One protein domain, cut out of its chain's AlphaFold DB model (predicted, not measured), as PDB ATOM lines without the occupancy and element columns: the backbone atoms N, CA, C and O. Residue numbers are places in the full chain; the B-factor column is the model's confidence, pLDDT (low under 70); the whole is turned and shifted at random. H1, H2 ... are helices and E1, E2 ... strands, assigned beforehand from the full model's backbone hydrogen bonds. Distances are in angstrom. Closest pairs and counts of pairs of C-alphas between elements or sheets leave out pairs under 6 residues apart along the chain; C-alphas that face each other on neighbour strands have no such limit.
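This is residues 2 to 78 of the 78 residues of an uncharacterized protein of Succinivibrio dextrinosolvens (UniProt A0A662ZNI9). A hairpin of two strands, E1 and E2, makes one end of the longest axis, and H1 and H2 lie toward the other end, with H3 nearest the middle; H1, H2 and H3 are set crosswise to one another. From the hairpin H4 runs back along one side, so that residue 78 ends near residue 2. The printed part has 77 residues with four named helices and two named strands, in the order H1 H2 E1 E2 H3 H4; the sheet, E1 - E2, is antiparallel. The class is mostly helix. The whole is compact, with a radius of gyration of the C-alphas of 12.3 A and spans of 37 by 25 by 17 A.

E1 is residues 29 to 33, 12.8 A from first to last C-alpha, and E2 is residues 36 to 40, 13.4 A. H2 is residues 18 to 27, 14.2 A. H1 is residues 2 to 12, 15.2 A, with C-alpha 2 at (225.103, 170.774, 183.287). H3 is residues 45 to 54, 14.2 A, with C-alpha 54 at (239.378, 168.309, 176.638). H4, residues 65 to 76, is the longest helix, 16.3 A, with C-alpha 76 at (235.420, 168.550, 188.075).

E1 and E2 form an antiparallel hairpin, with 148 degrees between their directions; N 31 and O 38 are 2.8 A apart and N 36 and O 33 2.9 A, both within hydrogen-bond range. Residues 36 to 37 of E2 also pair, antiparallel, with residues 63 to 64. The closest C-alphas of E2 and H4 are those of Tyr 36 and Lys 65, 6.5 A apart. H4 is close but not clearly touching H3, about perpendicular at 79 degrees, the closest C-alphas being those of Met 54 and Ala 71, 6.5 A. H4 is likewise close but not clearly touching H1, where the C-alphas of Leu 4 and Ser 75 are 7.5 A apart. H1 and H3 touch, about perpendicular at 73 degrees, with the closest C-alphas at Leu 8 and Gly 49, 6.3 A. H2 only just touches H1, with 3 pairs of C-alphas within 8 A, the closest at Glu 5 and Ile 18, 6.4 A; their lines are about perpendicular at 89 degrees. H2 also only just touches H3, with 3 pairs, the closest at Leu 21 and Ile 46, 7.4 A, about perpendicular at 85 degrees. H2 and H4 are apart. In H1, H2, H3 and H4 every O i to N i+4 pair is within hydrogen-bond range.

The two C-alphas farthest apart are those of Arg 14 and Asp 34, 37.8 A, while those of Arg 2 and Phe 78, the chain's last residue, are 7.7 A apart. The printed part has no cut. The link from H3 to H4, 10 residues, is short, and the other links are tight. The mean pLDDT of the printed part is 82.3, with residues 60 to 61 and 75 to 78 under 70.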
ATOM      1  N   ARG A   2     225.864 169.677 183.921       75.75
ATOM      2  CA  ARG A   2     225.103 170.774 183.287       75.75
ATOM      3  C   ARG A   2     226.007 171.843 182.644       75.75
ATOM      4  O   ARG A   2     225.719 172.330 181.564       75.75
ATOM      5  N   ILE A   3     227.154 172.133 183.264       81.81
ATOM      6  CA  ILE A   3     228.154 173.071 182.721       81.81
ATOM      7  C   ILE A   3     228.899 172.452 181.525       81.81
ATOM      8  O   ILE A   3     229.190 173.146 180.558       81.81
ATOM      9  N   LEU A   4     229.185 171.143 181.563       81.06
ATOM     10  CA  LEU A   4     229.791 170.428 180.432       81.06
ATOM     11  C   LEU A   4     228.860 170.426 179.213       81.06
ATOM     12  O   LEU A   4     229.319 170.697 178.111       81.06
ATOM     13  N   GLU A   5     227.568 170.155 179.420       85.00
ATOM     14  CA  GLU A   5     226.537 170.265 178.380       85.00
ATOM     15  C   GLU A   5     226.519 171.673 177.783       85.00
ATOM     16  O   GLU A   5     226.610 171.815 176.570       85.00
ATOM     17  N   GLN A   6     226.478 172.712 178.621       84.94
ATOM     18  CA  GLN A   6     226.480 174.095 178.149       84.94
ATOM     19  C   GLN A   6     227.722 174.416 177.306       84.94
ATOM     20  O   GLN A   6     227.590 174.926 176.198       84.94
ATOM     21  N   LYS A   7     228.921 174.056 177.776       84.94
ATOM     22  CA  LYS A   7     230.170 174.297 177.035       84.94
ATOM     23  C   LYS A   7     230.258 173.506 175.738       84.94
ATOM     24  O   LYS A   7     230.797 174.000 174.752       84.94
ATOM     25  N   LEU A   8     229.745 172.280 175.731       86.56
ATOM     26  CA  LEU A   8     229.680 171.468 174.523       86.56
ATOM     27  C   LEU A   8     228.688 172.057 173.523       86.56
ATOM     28  O   LEU A   8     228.993 172.105 172.336       86.56
ATOM     29  N   ASN A   9     227.557 172.577 173.999       88.19
ATOM     30  CA  ASN A   9     226.575 173.254 173.161       88.19
ATOM     31  C   ASN A   9     227.129 174.559 172.574       88.19
ATOM     32  O   ASN A   9     226.969 174.801 171.380       88.19
ATOM     33  N   GLU A  10     227.837 175.356 173.380       87.44
ATOM     34  CA  GLU A  10     228.552 176.562 172.939       87.44
ATOM     35  C   GLU A  10     229.611 176.228 171.879       87.44
ATOM     36  O   GLU A  10     229.692 176.895 170.852       87.44
ATOM     37  N   LYS A  11     230.396 175.163 172.091       85.62
ATOM     38  CA  LYS A  11     231.453 174.736 171.165       85.62
ATOM     39  C   LYS A  11     230.902 174.185 169.848       85.62
ATOM     40  O   LYS A  11     231.452 174.476 168.792       85.62
ATOM     41  N   MET A  12     229.846 173.376 169.919       86.00
ATOM     42  CA  MET A  12     229.228 172.722 168.762       86.00
ATOM     43  C   MET A  12     228.233 173.630 168.026       86.00
ATOM     44  O   MET A  12     227.778 173.273 166.943       86.00
ATOM     45  N   GLY A  13     227.842 174.763 168.621       87.56
ATOM     46  CA  GLY A  13     226.831 175.666 168.068       87.56
ATOM     47  C   GLY A  13     225.424 175.056 167.988       87.56
ATOM     48  O   GLY A  13     224.598 175.521 167.208       87.56
ATOM     49  N   ARG A  14     225.140 173.999 168.761       87.19
ATOM     50  CA  ARG A  14     223.844 173.299 168.771       87.19
ATOM     51  C   ARG A  14     223.487 172.814 170.167       87.19
ATOM     52  O   ARG A  14     224.367 172.563 170.983       87.19
ATOM     53  N   ILE A  15     222.199 172.607 170.421       87.12
ATOM     54  CA  ILE A  15     221.720 172.078 171.701       87.12
ATOM     55  C   ILE A  15     221.773 170.550 171.663       87.12
ATOM     56  O   ILE A  15     221.002 169.908 170.951       87.12
ATOM     57  N   ILE A  16     222.678 169.963 172.441       86.06
ATOM     58  CA  ILE A  16     222.734 168.525 172.699       86.06
ATOM     59  C   ILE A  16     221.928 168.251 173.971       86.06
ATOM     60  O   ILE A  16     222.244 168.826 175.013       86.06
ATOM     61  N   PRO A  17     220.917 167.366 173.932       88.75
ATOM     62  CA  PRO A  17     220.185 166.987 175.132       88.75
ATOM     63  C   PRO A  17     221.094 166.281 176.143       88.75
ATOM     64  O   PRO A  17     221.800 165.333 175.783       88.75
ATOM     65  N   ILE A  18     220.986 166.635 177.427       87.31
ATOM     66  CA  ILE A  18     221.716 165.989 178.532       87.31
ATOM     67  C   ILE A  18     221.663 164.452 178.480       87.31
ATOM     68  O   ILE A  18     222.655 163.782 178.757       87.31
ATOM     69  N   GLN A  19     220.528 163.874 178.075       88.94
ATOM     70  CA  GLN A  19     220.350 162.422 177.963       88.94
ATOM     71  C   GLN A  19     221.240 161.814 176.874       88.94
ATOM     72  O   GLN A  19     221.826 160.750 177.082       88.94
ATOM     73  N   GLN A  20     221.398 162.500 175.737       89.00
ATOM     74  CA  GLN A  20     222.316 162.066 174.686       89.00
ATOM     75  C   GLN A  20     223.771 162.178 175.135       89.00
ATOM     76  O   GLN A  20     224.553 161.260 174.886       89.00
ATOM     77  N   LEU A  21     224.127 163.252 175.846       88.25
ATOM     78  CA  LEU A  21     225.471 163.412 176.395       88.25
ATOM     79  C   LEU A  21     225.799 162.292 177.395       88.25
ATOM     80  O   LEU A  21     226.834 161.642 177.275       88.25
ATOM     81  N   ILE A  22     224.895 162.005 178.335       88.31
ATOM     82  CA  ILE A  22     225.065 160.920 179.313       88.31
ATOM     83  C   ILE A  22     225.159 159.563 178.609       88.31
ATOM     84  O   ILE A  22     226.029 158.762 178.948       88.31
ATOM     85  N   SER A  23     224.289 159.299 177.630       89.94
ATOM     86  CA  SER A  23     224.332 158.059 176.847       89.94
ATOM     87  C   SER A  23     225.672 157.903 176.127       89.94
ATOM     88  O   SER A  23     226.273 156.833 176.175       89.94
ATOM     89  N   THR A  24     226.183 158.983 175.532       89.31
ATOM     90  CA  THR A  24     227.479 158.998 174.843       89.31
ATOM     91  C   THR A  24     228.620 158.709 175.813       89.31
ATOM     92  O   THR A  24     229.388 157.782 175.582       89.31
ATOM     93  N   LEU A  25     228.680 159.414 176.947       86.56
ATOM     94  CA  LEU A  25     229.704 159.189 177.973       86.56
ATOM     95  C   LEU A  25     229.671 157.758 178.530       86.56
ATOM     96  O   LEU A  25     230.718 157.188 178.807       86.56
ATOM     97  N   ARG A  26     228.483 157.156 178.670       87.50
ATOM     98  CA  ARG A  26     228.337 155.752 179.096       87.50
ATOM     99  C   ARG A  26     228.791 154.754 178.033       87.50
ATOM    100  O   ARG A  26     229.271 153.683 178.388       87.50
ATOM    101  N   LYS A  27     228.616 155.081 176.750       88.69
ATOM    102  CA  LYS A  27     229.085 154.259 175.623       88.69
ATOM    103  C   LYS A  27     230.593 154.358 175.420       88.69
ATOM    104  O   LYS A  27     231.178 153.426 174.880       88.69
ATOM    105  N   MET A  28     231.220 155.455 175.849       86.38
ATOM    106  CA  MET A  28     232.675 155.600 175.845       86.38
ATOM    107  C   MET A  28     233.294 154.663 176.886       86.38
ATOM    108  O   MET A  28     233.473 155.028 178.048       86.38
ATOM    109  N   GLN A  29     233.629 153.439 176.482       83.56
ATOM    110  CA  GLN A  29     234.374 152.526 177.340       83.56
ATOM    111  C   GLN A  29     235.852 152.909 177.320       83.56
ATOM    112  O   GLN A  29     236.523 152.775 176.300       83.56
ATOM    113  N   ILE A  30     236.357 153.411 178.446       83.06
ATOM    114  CA  ILE A  30     237.782 153.689 178.635       83.06
ATOM    115  C   ILE A  30     238.399 152.501 179.372       83.06
ATOM    116  O   ILE A  30     238.050 152.226 180.519       83.06
ATOM    117  N   THR A  31     239.333 151.827 178.716       83.56
ATOM    118  CA  THR A  31     240.054 150.664 179.230       83.56
ATOM    119  C   THR A  31     241.458 151.077 179.653       83.56
ATOM    120  O   THR A  31     242.125 151.849 178.965       83.56
ATOM    121  N   SER A  32     241.927 150.562 180.790       84.81
ATOM    122  CA  SER A  32     243.315 150.712 181.237       84.81
ATOM    123  C   SER A  32     244.163 149.523 180.795       84.81
ATOM    124  O   SER A  32     243.777 148.378 181.032       84.81
ATOM    125  N   ILE A  33     245.332 149.790 180.225       83.88
ATOM    126  CA  ILE A  33     246.336 148.797 179.841       83.88
ATOM    127  C   ILE A  33     247.657 149.209 180.499       83.88
ATOM    128  O   ILE A  33     248.289 150.181 180.081       83.88
ATOM    129  N   ASP A  34     248.058 148.489 181.551       86.38
ATOM    130  CA  ASP A  34     249.205 148.823 182.412       86.38
ATOM    131  C   ASP A  34     249.148 150.284 182.920       86.38
ATOM    132  O   ASP A  34     248.290 150.637 183.731       86.38
ATOM    133  N   LYS A  35     250.034 151.159 182.426       83.62
ATOM    134  CA  LYS A  35     250.128 152.585 182.798       83.62
ATOM    135  C   LYS A  35     249.354 153.509 181.857       83.62
ATOM    136  O   LYS A  35     249.326 154.729 182.075       83.62
ATOM    137  N   TYR A  36     248.774 152.936 180.811       81.62
ATOM    138  CA  TYR A  36     248.111 153.642 179.734       81.62
ATOM    139  C   TYR A  36     246.606 153.405 179.757       81.62
ATOM    140  O   TYR A  36     246.099 152.464 180.362       81.62
ATOM    141  N   TYR A  37     245.883 154.277 179.072       83.12
ATOM    142  CA  TYR A  37     244.446 154.201 178.912       83.12
ATOM    143  C   TYR A  37     244.084 154.425 177.451       83.12
ATOM    144  O   TYR A  37     244.689 155.258 176.782       83.12
ATOM    145  N   THR A  38     243.082 153.701 176.974       84.50
ATOM    146  CA  THR A  38     242.564 153.810 175.610       84.50
ATOM    147  C   THR A  38     241.045 153.692 175.619       84.50
ATOM    148  O   THR A  38     240.457 153.112 176.531       84.50
ATOM    149  N   GLY A  39     240.392 154.298 174.639       84.75
ATOM    150  CA  GLY A  39     238.950 154.313 174.468       84.75
ATOM    151  C   GLY A  39     238.510 153.333 173.391       84.75
ATOM    152  O   GLY A  39     238.984 153.404 172.265       84.75
ATOM    153  N   THR A  40     237.569 152.452 173.721       84.62
ATOM    154  CA  THR A  40     236.889 151.578 172.758       84.62
ATOM    155  C   THR A  40     235.443 152.033 172.608       84.62
ATOM    156  O   THR A  40     234.604 151.767 173.465       84.62
ATOM    157  N   TYR A  41     235.150 152.778 171.547       84.69
ATOM    158  CA  TYR A  41     233.800 153.226 171.207       84.69
ATOM    159  C   TYR A  41     233.753 153.742 169.772       84.69
ATOM    160  O   TYR A  41     234.776 154.030 169.156       84.69
ATOM    161  N   THR A  42     232.542 153.889 169.245       85.38
ATOM    162  CA  THR A  42     232.322 154.526 167.949       85.38
ATOM    163  C   THR A  42     232.421 156.038 168.089       85.38
ATOM    164  O   THR A  42     231.715 156.639 168.901       85.38
ATOM    165  N   ARG A  43     233.278 156.648 167.270       85.56
ATOM    166  CA  ARG A  43     233.408 158.100 167.176       85.56
ATOM    167  C   ARG A  43     232.109 158.714 166.661       85.56
ATOM    168  O   ARG A  43     231.551 158.276 165.657       85.56
ATOM    169  N   THR A  44     231.645 159.735 167.359       88.94
ATOM    170  CA  THR A  44     230.514 160.580 166.982       88.94
ATOM    171  C   THR A  44     230.919 162.048 167.030       88.94
ATOM    172  O   THR A  44     231.903 162.429 167.665       88.94
ATOM    173  N   ASP A  45     230.098 162.886 166.418       88.38
ATOM    174  CA  ASP A  45     230.182 164.342 166.507       88.38
ATOM    175  C   ASP A  45     230.185 164.866 167.962       88.38
ATOM    176  O   ASP A  45     230.893 165.818 168.284       88.38
ATOM    177  N   ILE A  46     229.457 164.216 168.878       88.81
ATOM    178  CA  ILE A  46     229.483 164.526 170.318       88.81
ATOM    179  C   ILE A  46     230.856 164.197 170.920       88.81
ATOM    180  O   ILE A  46     231.396 164.998 171.683       88.81
ATOM    181  N   THR A  47     231.436 163.035 170.588       88.38
ATOM    182  CA  THR A  47     232.777 162.674 171.084       88.38
ATOM    183  C   THR A  47     233.861 163.591 170.526       88.38
ATOM    184  O   THR A  47     234.789 163.927 171.254       88.38
ATOM    185  N   ASP A  48     233.701 164.075 169.291       87.69
ATOM    186  CA  ASP A  48     234.601 165.061 168.690       87.69
ATOM    187  C   ASP A  48     234.569 166.398 169.425       87.69
ATOM    188  O   ASP A  48     235.616 166.909 169.824       87.69
ATOM    189  N   GLY A  49     233.373 166.918 169.715       88.56
ATOM    190  CA  GLY A  49     233.240 168.125 170.529       88.56
ATOM    191  C   GLY A  49     233.832 167.959 171.935       88.56
ATOM    192  O   GLY A  49     234.437 168.891 172.469       88.56
ATOM    193  N   LEU A  50     233.719 166.767 172.536       87.19
ATOM    194  CA  LEU A  50     234.359 166.462 173.820       87.19
ATOM    195  C   LEU A  50     235.888 166.469 173.714       87.19
ATOM    196  O   LEU A  50     236.545 167.034 174.589       87.19
ATOM    197  N   TYR A  51     236.467 165.900 172.656       86.69
ATOM    198  CA  TYR A  51     237.914 165.947 172.448       86.69
ATOM    199  C   TYR A  51     238.428 167.366 172.275       86.69
ATOM    200  O   TYR A  51     239.461 167.699 172.847       86.69
ATOM    201  N   ASP A  52     237.703 168.207 171.543       85.31
ATOM    202  CA  ASP A  52     238.086 169.603 171.347       85.31
ATOM    203  C   ASP A  52     238.008 170.410 172.648       85.31
ATOM    204  O   ASP A  52     238.820 171.309 172.871       85.31
ATOM    205  N   LEU A  53     237.052 170.094 173.528       84.88
ATOM    206  CA  LEU A  53     236.960 170.700 174.858       84.88
ATOM    207  C   LEU A  53     238.059 170.215 175.808       84.88
ATOM    208  O   LEU A  53     238.540 170.982 176.642       84.88
ATOM    209  N   MET A  54     238.417 168.934 175.730       79.62
ATOM    210  CA  MET A  54     239.378 168.309 176.638       79.62
ATOM    211  C   MET A  54     240.826 168.431 176.146       79.62
ATOM    212  O   MET A  54     241.748 168.290 176.945       79.62
ATOM    213  N   GLY A  55     241.032 168.688 174.851       79.50
ATOM    214  CA  GLY A  55     242.341 168.724 174.197       79.50
ATOM    215  C   GLY A  55     243.022 167.356 174.106       79.50
ATOM    216  O   GLY A  55     244.246 167.282 174.033       79.50
ATOM    217  N   MET A  56     242.260 166.262 174.182       79.88
ATOM    218  CA  MET A  56     242.799 164.900 174.230       79.88
ATOM    219  C   MET A  56     241.837 163.889 173.611       79.88
ATOM    220  O   MET A  56     240.631 163.945 173.845       79.88
ATOM    221  N   ARG A  57     242.398 162.949 172.843       80.56
ATOM    222  CA  ARG A  57     241.669 161.888 172.140       80.56
ATOM    223  C   ARG A  57     241.920 160.556 172.823       80.56
ATOM    224  O   ARG A  57     243.067 160.168 173.009       80.56
ATOM    225  N   PHE A  58     240.853 159.869 173.214       77.75
ATOM    226  CA  PHE A  58     240.974 158.587 173.912       77.75
ATOM    227  C   PHE A  58     241.010 157.405 172.932       77.75
ATOM    228  O   PHE A  58     241.554 156.365 173.277       77.75
ATOM    229  N   ASP A  59     240.459 157.560 171.726       72.31
ATOM    230  CA  ASP A  59     240.365 156.533 170.678       72.31
ATOM    231  C   ASP A  59     241.678 156.295 169.915       72.31
ATOM    232  O   ASP A  59     241.951 155.178 169.487       72.31
ATOM    233  N   CYS A  60     242.501 157.332 169.743       68.75
ATOM    234  CA  CYS A  60     243.723 157.254 168.930       68.75
ATOM    235  C   CYS A  60     245.029 157.238 169.740       68.75
ATOM    236  O   CYS A  60     246.088 156.997 169.166       68.75
ATOM    237  N   GLU A  61     244.986 157.525 171.046       69.19
ATOM    238  CA  GLU A  61     246.189 157.669 171.874       69.19
ATOM    239  C   GLU A  61     246.193 156.700 173.061       69.19
ATOM    240  O   GLU A  61     245.182 156.509 173.738       69.19
ATOM    241  N   LEU A  62     247.374 156.157 173.376       75.69
ATOM    242  CA  LEU A  62     247.650 155.571 174.686       75.69
ATOM    243  C   LEU A  62     247.862 156.711 175.687       75.69
ATOM    244  O   LEU A  62     248.935 157.305 175.792       75.69
ATOM    245  N   LEU A  63     246.806 157.053 176.414       81.44
ATOM    246  CA  LEU A  63     246.811 158.146 177.375       81.44
ATOM    247  C   LEU A  63     247.523 157.727 178.655       81.44
ATOM    248  O   LEU A  63     247.229 156.685 179.227       81.44
ATOM    249  N   THR A  64     248.424 158.558 179.164       83.12
ATOM    250  CA  THR A  64     249.036 158.319 180.476       83.12
ATOM    251  C   THR A  64     248.066 158.668 181.603       83.12
ATOM    252  O   THR A  64     247.150 159.481 181.444       83.12
ATOM    253  N   LYS A  65     248.318 158.127 182.800       79.56
ATOM    254  CA  LYS A  65     247.582 158.497 184.021       79.56
ATOM    255  C   LYS A  65     247.499 160.016 184.237       79.56
ATOM    256  O   LYS A  65     246.459 160.512 184.656       79.56
ATOM    257  N   GLY A  66     248.549 160.764 183.886       81.19
ATOM    258  CA  GLY A  66     248.556 162.228 183.964       81.19
ATOM    259  C   GLY A  66     247.484 162.887 183.090       81.19
ATOM    260  O   GLY A  66     246.757 163.752 183.573       81.19
ATOM    261  N   LYS A  67     247.321 162.436 181.836       80.44
ATOM    262  CA  LYS A  67     246.269 162.943 180.938       80.44
ATOM    263  C   LYS A  67     244.868 162.627 181.473       80.44
ATOM    264  O   LYS A  67     243.994 163.487 181.431       80.44
ATOM    265  N   ILE A  68     244.663 161.445 182.057       79.81
ATOM    266  CA  ILE A  68     243.389 161.105 182.709       79.81
ATOM    267  C   ILE A  68     243.103 161.987 183.923       79.81
ATOM    268  O   ILE A  68     241.973 162.436 184.105       79.81
ATOM    269  N   GLU A  69     244.095 162.262 184.764       81.88
ATOM    270  CA  GLU A  69     243.897 163.154 185.908       81.88
ATOM    271  C   GLU A  69     243.581 164.588 185.455       81.88
ATOM    272  O   GLU A  69     242.729 165.248 186.054       81.88
ATOM    273  N   THR A  70     244.172 165.050 184.350       81.25
ATOM    274  CA  THR A  70     243.789 166.312 183.703       81.25
ATOM    275  C   THR A  70     242.343 166.272 183.207       81.25
ATOM    276  O   THR A  70     241.575 167.171 183.546       81.25
ATOM    277  N   ALA A  71     241.927 165.210 182.510       77.88
ATOM    278  CA  ALA A  71     240.534 165.007 182.098       77.88
ATOM    279  C   ALA A  71     239.559 165.044 183.285       77.88
ATOM    280  O   ALA A  71     238.527 165.712 183.225       77.88
ATOM    281  N   LYS A  72     239.897 164.380 184.397       76.00
ATOM    282  CA  LYS A  72     239.095 164.407 185.628       76.00
ATOM    283  C   LYS A  72     239.024 165.803 186.234       76.00
ATOM    284  O   LYS A  72     237.957 166.208 186.681       76.00
ATOM    285  N   LYS A  73     240.132 166.550 186.265       77.12
ATOM    286  CA  LYS A  73     240.155 167.937 186.761       77.12
ATOM    287  C   LYS A  73     239.300 168.853 185.896       77.12
ATOM    288  O   LYS A  73     238.529 169.633 186.440       77.12
ATOM    289  N   ILE A  74     239.404 168.719 184.577       71.88
ATOM    290  CA  ILE A  74     238.566 169.417 183.602       71.88
ATOM    291  C   ILE A  74     237.091 169.096 183.887       71.88
ATOM    292  O   ILE A  74     236.307 170.007 184.126       71.88
ATOM    293  N   SER A  75     236.747 167.814 184.025       67.44
ATOM    294  CA  SER A  75     235.388 167.376 184.360       67.44
ATOM    295  C   SER A  75     234.889 167.820 185.740       67.44
ATOM    296  O   SER A  75     233.679 167.918 185.901       67.44
ATOM    297  N   LYS A  76     235.767 168.035 186.731       61.09
ATOM    298  CA  LYS A  76     235.420 168.550 188.075       61.09
ATOM    299  C   LYS A  76     235.301 170.072 188.124       61.09
ATOM    300  O   LYS A  76     234.689 170.607 189.040       61.09
ATOM    301  N   LYS A  77     235.949 170.767 187.187       55.34
ATOM    302  CA  LYS A  77     235.856 172.220 187.003       55.34
ATOM    303  C   LYS A  77     234.603 172.606 186.185       55.34
ATOM    304  O   LYS A  77     234.335 173.794 186.025       55.34
ATOM    305  N   PHE A  78     233.865 171.610 185.680       48.53
ATOM    306  CA  PHE A  78     232.541 171.681 185.036       48.53
ATOM    307  C   PHE A  78     231.477 170.937 185.878       48.53
ATOM    308  O   PHE A  78     230.289 170.859 185.464       48.53
TER     309      PHE A  78